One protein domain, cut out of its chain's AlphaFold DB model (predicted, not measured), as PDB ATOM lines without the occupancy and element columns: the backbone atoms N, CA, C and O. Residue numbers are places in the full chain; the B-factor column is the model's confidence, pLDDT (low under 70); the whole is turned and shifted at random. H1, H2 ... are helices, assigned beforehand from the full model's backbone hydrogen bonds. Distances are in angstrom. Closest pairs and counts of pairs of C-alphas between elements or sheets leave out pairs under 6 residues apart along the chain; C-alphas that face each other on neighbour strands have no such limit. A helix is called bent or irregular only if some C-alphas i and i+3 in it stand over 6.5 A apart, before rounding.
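This is residues 29 to 129 of the 275 residues of the protein "DUF3043 superfamily protein" of Marinomonas primoryensis (UniProt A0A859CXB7). A long, slender rod is made by one long helix, H2, and a second, bent helix, H1, which run opposite ways along the rod's length. A long loop, residues 68 to 79, joins them at one end; toward the other end the arm H1a crosses close to H2, while the arm H1b runs near H2 with a wider gap. The printed part has 101 residues with two named helices, H1 then H2, and no named strand; the class is all helix. The whole is extended, with a radius of gyration of the C-alphas of 22.5 A and spans of 74 by 19 by 16 A.

H2, residues 80 to 123, runs 63.2 A from C-alpha 80 at (94.441, 36.355, 114.875) to C-alpha 123 at (111.436, 86.361, 149.546). H1, residues 29 to 67, was assigned as one helix by its hydrogen bonds but is bent: C-alphas 44 and 47 are 7.5 A apart. Its arm H1a, residues 29 to 44, begins with C-alpha 29 at (95.502, 94.374, 153.116) and is 22.9 A long; its arm H1b, residues 47 to 67, is 31.0 A long.

H2 touches H1a, with residues 117 to 121 alone meeting residues 34 to 41; the closest C-alphas, of Lys 38 and Leu 117, are 7.3 A apart. They run opposite ways at a steep tilt of 44 degrees. H1b and H2 are near each other, with 10 pairs of C-alphas within 10 A. H1a and H1b stand at a steep tilt of 38 degrees, only just past shallow. Each O i to N i+4 pair is within hydrogen-bond range in H1a and H2; in H1b 15 of 17 are.

The farthest C-alphas, of Glu 29 and Asp 76, are 74.8 A apart. The printed part has no cut. The link from H1 to H2 is long, 12 residues. Residues 65 to 73, 76 to 82 and 84 to 90 stand free. Mean pLDDT of the printed part is 75.4; residues 47 to 57, 60 to 61 and 63 to 78 are under 70.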
ATOM      1  N   GLU A  29      94.497  93.732 153.965       89.69
ATOM      2  CA  GLU A  29      95.502  94.374 153.116       89.69
ATOM      3  C   GLU A  29      96.592  93.379 152.713       89.69
ATOM      4  O   GLU A  29      96.855  93.185 151.522       89.69
ATOM      5  N   HIS A  30      97.164  92.674 153.689       88.81
ATOM      6  CA  HIS A  30      98.183  91.659 153.431       88.81
ATOM      7  C   HIS A  30      97.622  90.475 152.631       88.81
ATOM      8  O   HIS A  30      98.343  89.878 151.824       88.81
ATOM      9  N   PHE A  31      96.335  90.139 152.793       89.38
ATOM     10  CA  PHE A  31      95.683  89.124 151.965       89.38
ATOM     11  C   PHE A  31      95.601  89.550 150.499       89.38
ATOM     12  O   PHE A  31      95.937  88.759 149.619       89.38
ATOM     13  N   ILE A  32      95.215  90.798 150.224       88.62
ATOM     14  CA  ILE A  32      95.159  91.326 148.853       88.62
ATOM     15  C   ILE A  32      96.550  91.298 148.208       88.62
ATOM     16  O   ILE A  32      96.680  90.846 147.069       88.62
ATOM     17  N   GLN A  33      97.590  91.717 148.934       90.38
ATOM     18  CA  GLN A  33      98.979  91.659 148.452       90.38
ATOM     19  C   GLN A  33      99.406  90.219 148.135       90.38
ATOM     20  O   GLN A  33      99.950  89.939 147.067       90.38
ATOM     21  N   SER A  34      99.082  89.283 149.029       87.44
ATOM     22  CA  SER A  34      99.341  87.851 148.852       87.44
ATOM     23  C   SER A  34      98.631  87.278 147.619       87.44
ATOM     24  O   SER A  34      99.211  86.498 146.859       87.44
ATOM     25  N   GLU A  35      97.378  87.668 147.380       87.12
ATOM     26  CA  GLU A  35      96.611  87.220 146.214       87.12
ATOM     27  C   GLU A  35      97.212  87.752 144.902       87.12
ATOM     28  O   GLU A  35      97.348  87.008 143.925       87.12
ATOM     29  N   GLN A  36      97.641  89.018 144.896       89.06
ATOM     30  CA  GLN A  36      98.321  89.645 143.760       89.06
ATOM     31  C   GLN A  36      99.655  88.957 143.454       89.06
ATOM     32  O   GLN A  36      99.863  88.520 142.320       89.06
ATOM     33  N   ALA A  37     100.506  88.757 144.463       88.00
ATOM     34  CA  ALA A  37     101.788  88.070 144.310       88.00
ATOM     35  C   ALA A  37     101.614  86.640 143.769       88.00
ATOM     36  O   ALA A  37     102.326  86.211 142.854       88.00
ATOM     37  N   LYS A  38     100.608  85.897 144.262       87.56
ATOM     38  CA  LYS A  38     100.259  84.571 143.724       87.56
ATOM     39  C   LYS A  38      99.911  84.647 142.241       87.56
ATOM     40  O   LYS A  38     100.413  83.836 141.460       87.56
ATOM     41  N   LYS A  39      99.067  85.600 141.847       87.31
ATOM     42  CA  LYS A  39      98.639  85.770 140.455       87.31
ATOM     43  C   LYS A  39      99.817  86.097 139.536       87.31
ATOM     44  O   LYS A  39      99.976  85.441 138.507       87.31
ATOM     45  N   GLU A  40     100.671  87.037 139.926       89.44
ATOM     46  CA  GLU A  40     101.873  87.411 139.166       89.44
ATOM     47  C   GLU A  40     102.829  86.225 138.990       89.44
ATOM     48  O   GLU A  40     103.307  85.939 137.885       89.44
ATOM     49  N   TRP A  41     103.061  85.469 140.065       88.12
ATOM     50  CA  TRP A  41     103.888  84.266 140.026       88.12
ATOM     51  C   TRP A  41     103.310  83.194 139.093       88.12
ATOM     52  O   TRP A  41     104.045  82.553 138.332       88.12
ATOM     53  N   GLU A  42     101.991  82.987 139.131       84.69
ATOM     54  CA  GLU A  42     101.292  82.025 138.278       84.69
ATOM     55  C   GLU A  42     101.350  82.416 136.800       84.69
ATOM     56  O   GLU A  42     101.609  81.552 135.955       84.69
ATOM     57  N   GLU A  43     101.180  83.698 136.482       85.69
ATOM     58  CA  GLU A  43     101.319  84.225 135.122       85.69
ATOM     59  C   GLU A  43     102.748  84.031 134.593       85.69
ATOM     60  O   GLU A  43     102.928  83.501 133.490       85.69
ATOM     61  N   SER A  44     103.761  84.331 135.411       83.56
ATOM     62  CA  SER A  44     105.183  84.159 135.071       83.56
ATOM     63  C   SER A  44     105.581  82.690 134.844       83.56
ATOM     64  O   SER A  44     106.411  82.371 133.986       83.56
ATOM     65  N   ASN A  45     104.951  81.752 135.559       79.19
ATOM     66  CA  ASN A  45     105.302  80.328 135.511       79.19
ATOM     67  C   ASN A  45     104.346  79.446 134.687       79.19
ATOM     68  O   ASN A  45     104.599  78.241 134.544       79.19
ATOM     69  N   LYS A  46     103.303  80.019 134.073       70.06
ATOM     70  CA  LYS A  46     102.297  79.311 133.257       70.06
ATOM     71  C   LYS A  46     102.906  78.490 132.111       70.06
ATOM     72  O   LYS A  46     102.491  77.358 131.856       70.06
ATOM     73  N   SER A  47     103.930  79.024 131.445       60.44
ATOM     74  CA  SER A  47     104.589  78.401 130.283       60.44
ATOM     75  C   SER A  47     105.528  77.241 130.653       60.44
ATOM     76  O   SER A  47     105.650  76.269 129.902       60.44
ATOM     77  N   ARG A  48     106.142  77.279 131.844       61.34
ATOM     78  CA  ARG A  48     107.101  76.260 132.317       61.34
ATOM     79  C   ARG A  48     106.446  74.907 132.613       61.34
ATOM     80  O   ARG A  48     107.100  73.869 132.493       61.34
ATOM     81  N   GLY A  49     105.164  74.906 132.983       58.09
ATOM     82  CA  GLY A  49     104.387  73.688 133.229       58.09
ATOM     83  C   GLY A  49     103.924  72.984 131.948       58.09
ATOM     84  O   GLY A  49     103.963  71.754 131.879       58.09
ATOM     85  N   LEU A  50     103.534  73.757 130.928       54.91
ATOM     86  CA  LEU A  50     102.995  73.234 129.667       54.91
ATOM     87  C   LEU A  50     104.074  72.540 128.820       54.91
ATOM     88  O   LEU A  50     103.843  71.451 128.294       54.91
ATOM     89  N   GLY A  51     105.277  73.125 128.747       57.56
ATOM     90  CA  GLY A  51     106.378  72.595 127.931       57.56
ATOM     91  C   GLY A  51     106.858  71.205 128.367       57.56
ATOM     92  O   GLY A  51     107.112  70.340 127.531       57.56
ATOM     93  N   LYS A  52     106.904  70.939 129.681       61.28
ATOM     94  CA  LYS A  52     107.288  69.618 130.210       61.28
ATOM     95  C   LYS A  52     106.213  68.552 129.964       61.28
ATOM     96  O   LYS A  52     106.551  67.397 129.735       61.28
ATOM     97  N   PHE A  53     104.932  68.932 129.971       59.56
ATOM     98  CA  PHE A  53     103.825  68.019 129.655       59.56
ATOM     99  C   PHE A  53     103.834  67.621 128.176       59.56
ATOM    100  O   PHE A  53     103.699  66.442 127.855       59.56
ATOM    101  N   PHE A  54     104.070  68.593 127.290       63.66
ATOM    102  CA  PHE A  54     104.219  68.358 125.855       63.66
ATOM    103  C   PHE A  54     105.374  67.402 125.542       63.66
ATOM    104  O   PHE A  54     105.200  66.489 124.739       63.66
ATOM    105  N   LEU A  55     106.521  67.555 126.213       66.12
ATOM    106  CA  LEU A  55     107.667  66.651 126.059       66.12
ATOM    107  C   LEU A  55     107.351  65.213 126.493       66.12
ATOM    108  O   LEU A  55     107.736  64.280 125.798       66.12
ATOM    109  N   ILE A  56     106.623  65.025 127.598       67.75
ATOM    110  CA  ILE A  56     106.216  63.688 128.066       67.75
ATOM    111  C   ILE A  56     105.265  63.021 127.063       67.75
ATOM    112  O   ILE A  56     105.440  61.845 126.751       67.75
ATOM    113  N   ILE A  57     104.292  63.766 126.524       67.88
ATOM    114  CA  ILE A  57     103.370  63.258 125.494       67.88
ATOM    115  C   ILE A  57     104.139  62.891 124.220       67.88
ATOM    116  O   ILE A  57     103.945  61.803 123.685       67.88
ATOM    117  N   LEU A  58     105.054  63.753 123.765       72.38
ATOM    118  CA  LEU A  58     105.922  63.477 122.617       72.38
ATOM    119  C   LEU A  58     106.734  62.194 122.816       72.38
ATOM    120  O   LEU A  58     106.758  61.344 121.929       72.38
ATOM    121  N   LEU A  59     107.345  62.020 123.990       73.12
ATOM    122  CA  LEU A  59     108.149  60.842 124.311       73.12
ATOM    123  C   LEU A  59     107.280  59.572 124.337       73.12
ATOM    124  O   LEU A  59     107.635  58.567 123.718       73.12
ATOM    125  N   ALA A  60     106.080  59.640 124.922       68.56
ATOM    126  CA  ALA A  60     105.103  58.552 124.884       68.56
ATOM    127  C   ALA A  60     104.679  58.192 123.445       68.56
ATOM    128  O   ALA A  60     104.641  57.012 123.095       68.56
ATOM    129  N   CYS A  61     104.425  59.182 122.581       69.75
ATOM    130  CA  CYS A  61     104.115  58.961 121.165       69.75
ATOM    131  C   CYS A  61     105.283  58.316 120.403       69.75
ATOM    132  O   CYS A  61     105.059  57.442 119.564       69.75
ATOM    133  N   THR A  62     106.531  58.701 120.696       72.31
ATOM    134  CA  THR A  62     107.712  58.086 120.063       72.31
ATOM    135  C   THR A  62     107.908  56.626 120.471       72.31
ATOM    136  O   THR A  62     108.203  55.798 119.613       72.31
ATOM    137  N   VAL A  63     107.663  56.281 121.740       67.62
ATOM    138  CA  VAL A  63     107.743  54.896 122.234       67.62
ATOM    139  C   VAL A  63     106.671  54.012 121.588       67.62
ATOM    140  O   VAL A  63     106.989  52.913 121.138       67.62
ATOM    141  N   ILE A  64     105.432  54.506 121.451       66.25
ATOM    142  CA  ILE A  64     104.356  53.798 120.728       66.25
ATOM    143  C   ILE A  64     104.793  53.494 119.292       66.25
ATOM    144  O   ILE A  64     104.667  52.366 118.820       66.25
ATOM    145  N   ARG A  65     105.353  54.491 118.600       67.56
ATOM    146  CA  ARG A  65     105.787  54.339 117.208       67.56
ATOM    147  C   ARG A  65     106.928  53.326 117.052       67.56
ATOM    148  O   ARG A  65     106.958  52.625 116.047       67.56
ATOM    149  N   LEU A  66     107.829  53.235 118.035       65.25
ATOM    150  CA  LEU A  66     108.923  52.257 118.064       65.25
ATOM    151  C   LEU A  66     108.431  50.833 118.360       65.25
ATOM    152  O   LEU A  66     108.858  49.897 117.691       65.25
ATOM    153  N   LEU A  67     107.501  50.656 119.303       59.94
ATOM    154  CA  LEU A  67     106.932  49.341 119.636       59.94
ATOM    155  C   LEU A  67     106.050  48.769 118.518       59.94
ATOM    156  O   LEU A  67     105.967  47.556 118.357       59.94
ATOM    157  N   MET A  68     105.411  49.630 117.721       61.62
ATOM    158  CA  MET A  68     104.612  49.216 116.561       61.62
ATOM    159  C   MET A  68     105.452  48.944 115.302       61.62
ATOM    160  O   MET A  68     104.896  48.597 114.255       61.62
ATOM    161  N   PHE A  69     106.782  49.084 115.366       56.50
ATOM    162  CA  PHE A  69     107.663  48.860 114.226       56.50
ATOM    163  C   PHE A  69     107.901  47.350 114.008       56.50
ATOM    164  O   PHE A  69     108.907  46.780 114.413       56.50
ATOM    165  N   ASN A  70     106.960  46.742 113.273       56.72
ATOM    166  CA  ASN A  70     107.126  45.550 112.427       56.72
ATOM    167  C   ASN A  70     107.079  44.149 113.107       56.72
ATOM    168  O   ASN A  70     108.108  43.485 113.220       56.72
ATOM    169  N   PRO A  71     105.885  43.600 113.430       58.16
ATOM    170  CA  PRO A  71     105.722  42.248 113.979       58.16
ATOM    171  C   PRO A  71     105.543  41.167 112.893       58.16
ATOM    172  O   PRO A  71     104.856  40.169 113.107       58.16
ATOM    173  N   LYS A  72     106.149  41.346 111.710       53.78
ATOM    174  CA  LYS A  72     105.981  40.436 110.559       53.78
ATOM    175  C   LYS A  72     106.160  38.931 110.855       53.78
ATOM    176  O   LYS A  72     105.383  38.178 110.287       53.78
ATOM    177  N   PRO A  73     107.075  38.457 111.725       55.16
ATOM    178  CA  PRO A  73     107.232  37.013 111.935       55.16
ATOM    179  C   PRO A  73     106.195  36.370 112.882       55.16
ATOM    180  O   PRO A  73     106.183  35.152 113.009       55.16
ATOM    181  N   LEU A  74     105.337  37.145 113.562       53.88
ATOM    182  CA  LEU A  74     104.365  36.621 114.542       53.88
ATOM    183  C   LEU A  74     102.993  36.276 113.940       53.88
ATOM    184  O   LEU A  74     102.259  35.477 114.521       53.88
ATOM    185  N   PHE A  75     102.650  36.857 112.787       53.47
ATOM    186  CA  PHE A  75     101.343  36.669 112.144       53.47
ATOM    187  C   PHE A  75     101.134  35.265 111.561       53.47
ATOM    188  O   PHE A  75      99.991  34.828 111.464       53.47
ATOM    189  N   ASP A  76     102.212  34.548 111.237       59.94
ATOM    190  CA  ASP A  76     102.125  33.240 110.578       59.94
ATOM    191  C   ASP A  76     101.974  32.060 111.564       59.94
ATOM    192  O   ASP A  76     101.678  30.945 111.142       59.94
ATOM    193  N   MET A  77     102.156  32.277 112.877       64.06
ATOM    194  CA  MET A  77     102.204  31.196 113.882       64.06
ATOM    195  C   MET A  77     101.042  31.181 114.889       64.06
ATOM    196  O   MET A  77     100.858  30.177 115.578       64.06
ATOM    197  N   VAL A  78     100.261  32.261 115.019       67.44
ATOM    198  CA  VAL A  78      99.270  32.416 116.103       67.44
ATOM    199  C   VAL A  78      97.903  32.849 115.550       67.44
ATOM    200  O   VAL A  78      97.849  33.755 114.719       67.44
ATOM    201  N   PRO A  79      96.778  32.269 116.025       79.25
ATOM    202  CA  PRO A  79      95.438  32.719 115.660       79.25
ATOM    203  C   PRO A  79      95.238  34.221 115.895       79.25
ATOM    204  O   PRO A  79      95.534  34.746 116.971       79.25
ATOM    205  N   ILE A  80      94.655  34.897 114.903       74.12
ATOM    206  CA  ILE A  80      94.441  36.355 114.875       74.12
ATOM    207  C   ILE A  80      93.731  36.872 116.142       74.12
ATOM    208  O   ILE A  80      94.066  37.945 116.643       74.12
ATOM    209  N   SER A  81      92.793  36.103 116.703       74.06
ATOM    210  CA  SER A  81      92.064  36.462 117.927       74.06
ATOM    211  C   SER A  81      92.960  36.553 119.169       74.06
ATOM    212  O   SER A  81      92.795  37.472 119.969       74.06
ATOM    213  N   ILE A  82      93.933  35.648 119.314       75.06
ATOM    214  CA  ILE A  82      94.887  35.631 120.434       75.06
ATOM    215  C   ILE A  82      95.849  36.817 120.314       75.06
ATOM    216  O   ILE A  82      96.135  37.490 121.304       75.06
ATOM    217  N   TYR A  83      96.288  37.124 119.092       71.75
ATOM    218  CA  TYR A  83      97.112  38.300 118.815       71.75
ATOM    219  C   TYR A  83      96.377  39.608 119.151       71.75
ATOM    220  O   TYR A  83      96.908  40.445 119.881       71.75
ATOM    221  N   LEU A  84      95.131  39.769 118.693       73.94
ATOM    222  CA  LEU A  84      94.295  40.933 119.017       73.94
ATOM    223  C   LEU A  84      94.086  41.086 120.528       73.94
ATOM    224  O   LEU A  84      94.221  42.192 121.047       73.94
ATOM    225  N   ALA A  85      93.822  39.990 121.244       76.38
ATOM    226  CA  ALA A  85      93.676  40.014 122.697       76.38
ATOM    227  C   ALA A  85      94.966  40.474 123.402       76.38
ATOM    228  O   ALA A  85      94.904  41.307 124.307       76.38
ATOM    229  N   ALA A  86      96.135  40.000 122.957       75.69
ATOM    230  CA  ALA A  86      97.430  40.417 123.501       75.69
ATOM    231  C   ALA A  86      97.731  41.902 123.230       75.69
ATOM    232  O   ALA A  86      98.213  42.609 124.117       75.69
ATOM    233  N   VAL A  87      97.399  42.401 122.035       73.25
ATOM    234  CA  VAL A  87      97.548  43.821 121.680       73.25
ATOM    235  C   VAL A  87      96.638  44.698 122.540       73.25
ATOM    236  O   VAL A  87      97.100  45.689 123.104       73.25
ATOM    237  N   VAL A  88      95.365  44.324 122.700       77.38
ATOM    238  CA  VAL A  88      94.421  45.058 123.559       77.38
ATOM    239  C   VAL A  88      94.888  45.050 125.015       77.38
ATOM    240  O   VAL A  88      94.887  46.100 125.657       77.38
ATOM    241  N   ALA A  89      95.358  43.910 125.529       79.00
ATOM    242  CA  ALA A  89      95.900  43.810 126.883       79.00
ATOM    243  C   ALA A  89      97.125  44.718 127.085       79.00
ATOM    244  O   ALA A  89      97.190  45.442 128.080       79.00
ATOM    245  N   MET A  90      98.060  44.757 126.128       79.12
ATOM    246  CA  MET A  90      99.204  45.675 126.181       79.12
ATOM    247  C   MET A  90      98.781  47.147 126.169       79.12
ATOM    248  O   MET A  90      99.320  47.939 126.942       79.12
ATOM    249  N   ILE A  91      97.801  47.519 125.339       78.38
ATOM    250  CA  ILE A  91      97.273  48.890 125.298       78.38
ATOM    251  C   ILE A  91      96.666  49.267 126.653       78.38
ATOM    252  O   ILE A  91      96.963  50.341 127.170       78.38
ATOM    253  N   LEU A  92      95.867  48.387 127.265       79.88
ATOM    254  CA  LEU A  92      95.250  48.641 128.571       79.88
ATOM    255  C   LEU A  92      96.290  48.797 129.689       79.88
ATOM    256  O   LEU A  92      96.190  49.730 130.487       79.88
ATOM    257  N   VAL A  93      97.320  47.945 129.717       80.81
ATOM    258  CA  VAL A  93      98.438  48.065 130.670       80.81
ATOM    259  C   VAL A  93      99.162  49.399 130.485       80.81
ATOM    260  O   VAL A  93      99.450  50.089 131.462       80.81
ATOM    261  N   TYR A  94      99.404  49.809 129.241       77.56
ATOM    262  CA  TYR A  94     100.082  51.067 128.943       77.56
ATOM    263  C   TYR A  94      99.252  52.296 129.333       77.56
ATOM    264  O   TYR A  94      99.781  53.228 129.940       77.56
ATOM    265  N   VAL A  95      97.943  52.288 129.058       79.12
ATOM    266  CA  VAL A  95      97.016  53.334 129.522       79.12
ATOM    267  C   VAL A  95      97.020  53.408 131.049       79.12
ATOM    268  O   VAL A  95      97.071  54.508 131.600       79.12
ATOM    269  N   GLY A  96      97.053  52.263 131.736       77.12
ATOM    270  CA  GLY A  96      97.193  52.195 133.192       77.12
ATOM    271  C   GLY A  96      98.492  52.831 133.699       77.12
ATOM    272  O   GLY A  96      98.453  53.672 134.596       77.12
ATOM    273  N   ILE A  97      99.637  52.504 133.094       78.38
ATOM    274  CA  ILE A  97     100.945  53.084 133.450       78.38
ATOM    275  C   ILE A  97     100.968  54.595 133.196       78.38
ATOM    276  O   ILE A  97     101.424  55.354 134.055       78.38
ATOM    277  N   LEU A  98     100.446  55.054 132.055       75.56
ATOM    278  CA  LEU A  98     100.339  56.481 131.748       75.56
ATOM    279  C   LEU A  98      99.442  57.204 132.751       75.56
ATOM    280  O   LEU A  98      99.813  58.275 133.226       75.56
ATOM    281  N   PHE A  99      98.298  56.620 133.109       76.44
ATOM    282  CA  PHE A  99      97.390  57.188 134.101       76.44
ATOM    283  C   PHE A  99      98.066  57.310 135.473       76.44
ATOM    284  O   PHE A  99      98.045  58.384 136.074       76.44
ATOM    285  N   VAL A 100      98.748  56.258 135.939       75.19
ATOM    286  CA  VAL A 100      99.499  56.273 137.207       75.19
ATOM    287  C   VAL A 100     100.626  57.309 137.175       75.19
ATOM    288  O   VAL A 100     100.755  58.105 138.108       75.19
ATOM    289  N   GLY A 101     101.404  57.362 136.091       73.12
ATOM    290  CA  GLY A 101     102.462  58.357 135.902       73.12
ATOM    291  C   GLY A 101     101.928  59.792 135.873       73.12
ATOM    292  O   GLY A 101     102.552  60.700 136.426       73.12
ATOM    293  N   LEU A 102     100.742  60.003 135.300       74.31
ATOM    294  CA  LEU A 102     100.078  61.303 135.254       74.31
ATOM    295  C   LEU A 102      99.591  61.725 136.644       74.31
ATOM    296  O   LEU A 102      99.892  62.840 137.070       74.31
ATOM    297  N   VAL A 103      98.924  60.833 137.382       73.38
ATOM    298  CA  VAL A 103      98.449  61.090 138.754       73.38
ATOM    299  C   VAL A 103      99.619  61.363 139.702       73.38
ATOM    300  O   VAL A 103      99.610  62.362 140.428       73.38
ATOM    301  N   PHE A 104     100.656  60.522 139.685       70.06
ATOM    302  CA  PHE A 104     101.834  60.708 140.535       70.06
ATOM    303  C   PHE A 104     102.602  61.975 140.148       70.06
ATOM    304  O   PHE A 104     102.932  62.802 141.002       70.06
ATOM    305  N   GLY A 105     102.795  62.196 138.847       72.38
ATOM    306  CA  GLY A 105     103.409  63.408 138.318       72.38
ATOM    307  C   GLY A 105     102.631  64.676 138.673       72.38
ATOM    308  O   GLY A 105     103.251  65.723 138.856       72.38
ATOM    309  N   PHE A 106     101.303  64.611 138.795       72.56
ATOM    310  CA  PHE A 106     100.472  65.731 139.237       72.56
ATOM    311  C   PHE A 106     100.674  66.032 140.726       72.56
ATOM    312  O   PHE A 106     100.890  67.191 141.080       72.56
ATOM    313  N   LYS A 107     100.694  65.007 141.591       74.88
ATOM    314  CA  LYS A 107     100.961  65.174 143.033       74.88
ATOM    315  C   LYS A 107     102.332  65.799 143.294       74.88
ATOM    316  O   LYS A 107     102.420  66.805 143.995       74.88
ATOM    317  N   VAL A 108     103.384  65.256 142.676       76.50
ATOM    318  CA  VAL A 108     104.757  65.778 142.812       76.50
ATOM    319  C   VAL A 108     104.845  67.222 142.314       76.50
ATOM    320  O   VAL A 108     105.463  68.067 142.960       76.50
ATOM    321  N   ARG A 109     104.178  67.545 141.199       74.25
ATOM    322  CA  ARG A 109     104.143  68.916 140.673       74.25
ATOM    323  C   ARG A 109     103.371  69.879 141.562       74.25
ATOM    324  O   ARG A 109     103.831  71.004 141.730       74.25
ATOM    325  N   LYS A 110     102.245  69.458 142.142       79.56
ATOM    326  CA  LYS A 110     101.497  70.270 143.110       79.56
ATOM    327  C   LYS A 110     102.388  70.617 144.305       79.56
ATOM    328  O   LYS A 110     102.519  71.791 144.624       79.56
ATOM    329  N   ALA A 111     103.069  69.630 144.888       78.56
ATOM    330  CA  ALA A 111     103.984  69.848 146.010       78.56
ATOM    331  C   ALA A 111     105.163  70.772 145.646       78.56
ATOM    332  O   ALA A 111     105.474  71.705 146.382       78.56
ATOM    333  N   ALA A 112     105.787  70.565 144.481       81.56
ATOM    334  CA  ALA A 112     106.873  71.423 144.007       81.56
ATOM    335  C   ALA A 112     106.412  72.868 143.745       81.56
ATOM    336  O   ALA A 112     107.140  73.806 144.067       81.56
ATOM    337  N   ARG A 113     105.201  73.053 143.201       83.19
ATOM    338  CA  ARG A 113     104.580  74.371 143.005       83.19
ATOM    339  C   ARG A 113     104.346  75.071 144.338       83.19
ATOM    340  O   ARG A 113     104.765  76.211 144.468       83.19
ATOM    341  N   VAL A 114     103.726  74.397 145.307       83.56
ATOM    342  CA  VAL A 114     103.482  74.958 146.648       83.56
ATOM    343  C   VAL A 114     104.800  75.371 147.300       83.56
ATOM    344  O   VAL A 114     104.920  76.495 147.763       83.56
ATOM    345  N   LYS A 115     105.832  74.521 147.237       86.88
ATOM    346  CA  LYS A 115     107.165  74.846 147.765       86.88
ATOM    347  C   LYS A 115     107.783  76.083 147.102       86.88
ATOM    348  O   LYS A 115     108.373  76.912 147.786       86.88
ATOM    349  N   ALA A 116     107.680  76.199 145.779       86.62
ATOM    350  CA  ALA A 116     108.224  77.341 145.047       86.62
ATOM    351  C   ALA A 116     107.438  78.635 145.311       86.62
ATOM    352  O   ALA A 116     108.043  79.697 145.413       86.62
ATOM    353  N   LEU A 117     106.113  78.536 145.445       86.75
ATOM    354  CA  LEU A 117     105.245  79.659 145.787       86.75
ATOM    355  C   LEU A 117     105.508  80.141 147.219       86.75
ATOM    356  O   LEU A 117     105.696  81.330 147.428       86.75
ATOM    357  N   LYS A 118     105.639  79.217 148.177       88.12
ATOM    358  CA  LYS A 118     106.024  79.532 149.558       88.12
ATOM    359  C   LYS A 118     107.354  80.288 149.615       88.12
ATOM    360  O   LYS A 118     107.427  81.335 150.239       88.12
ATOM    361  N   LYS A 119     108.371  79.812 148.889       89.69
ATOM    362  CA  LYS A 119     109.671  80.495 148.786       89.69
ATOM    363  C   LYS A 119     109.548  81.906 148.198       89.69
ATOM    364  O   LYS A 119     110.225  82.811 148.656       89.69
ATOM    365  N   HIS A 120     108.697  82.086 147.187       88.50
ATOM    366  CA  HIS A 120     108.460  83.394 146.579       88.50
ATOM    367  C   HIS A 120     107.830  84.388 147.564       88.50
ATOM    368  O   HIS A 120     108.229  85.545 147.597       88.50
ATOM    369  N   PHE A 121     106.891  83.919 148.385       89.62
ATOM    370  CA  PHE A 121     106.272  84.722 149.436       89.62
ATOM    371  C   PHE A 121     107.283  85.080 150.531       89.62
ATOM    372  O   PHE A 121     107.380  86.243 150.901       89.62
ATOM    373  N   GLU A 122     108.093  84.114 150.982       88.81
ATOM    374  CA  GLU A 122     109.172  84.343 151.958       88.81
ATOM    375  C   GLU A 122     110.197  85.382 151.460       88.81
ATOM    376  O   GLU A 122     110.662  86.212 152.233       88.81
ATOM    377  N   GLU A 123     110.534  85.374 150.165       91.00
ATOM    378  CA  GLU A 123     111.436  86.361 149.546       91.00
ATOM    379  C   GLU A 123     110.846  87.781 149.495       91.00
ATOM    380  O   GLU A 123     111.601  88.749 149.403       91.00
ATOM    381  N   GLN A 124     109.518  87.908 149.540       88.25
ATOM    382  CA  GLN A 124     108.791  89.181 149.525       88.25
ATOM    383  C   GLN A 124     108.301  89.612 150.914       88.25
ATOM    384  O   GLN A 124     107.589  90.608 151.007       88.25
ATOM    385  N   ASP A 125     108.672  88.883 151.973       88.50
ATOM    386  CA  ASP A 125     108.179  89.093 153.343       88.50
ATOM    387  C   ASP A 125     106.638  89.025 153.450       88.50
ATOM    388  O   ASP A 125     106.004  89.727 154.235       88.50
ATOM    389  N   LEU A 126     106.012  88.172 152.627       87.12
ATOM    390  CA  LEU A 126     104.561  87.962 152.591       87.12
ATOM    391  C   LEU A 126     104.147  86.695 153.348       87.12
ATOM    392  O   LEU A 126     104.830  85.668 153.336       87.12
ATOM    393  N   ILE A 127     102.955  86.734 153.947       82.31
ATOM    394  CA  ILE A 127     102.370  85.591 154.656       82.31
ATOM    395  C   ILE A 127     101.824  84.581 153.643       82.31
ATOM    396  O   ILE A 127     100.873  84.845 152.909       82.31
ATOM    397  N   PHE A 128     102.396  83.377 153.625       81.38
ATOM    398  CA  PHE A 128     101.900  82.285 152.793       81.38
ATOM    399  C   PHE A 128     100.828  81.462 153.521       81.38
ATOM    400  O   PHE A 128     101.103  80.848 154.550       81.38
ATOM    401  N   LEU A 129      99.622  81.398 152.952       75.81
ATOM    402  CA  LEU A 129      98.528  80.563 153.454       75.81
ATOM    403  C   LEU A 129      98.373  79.301 152.594       75.81
ATOM    404  O   LEU A 129      97.940  79.367 151.444       75.81
TER     405      LEU A 129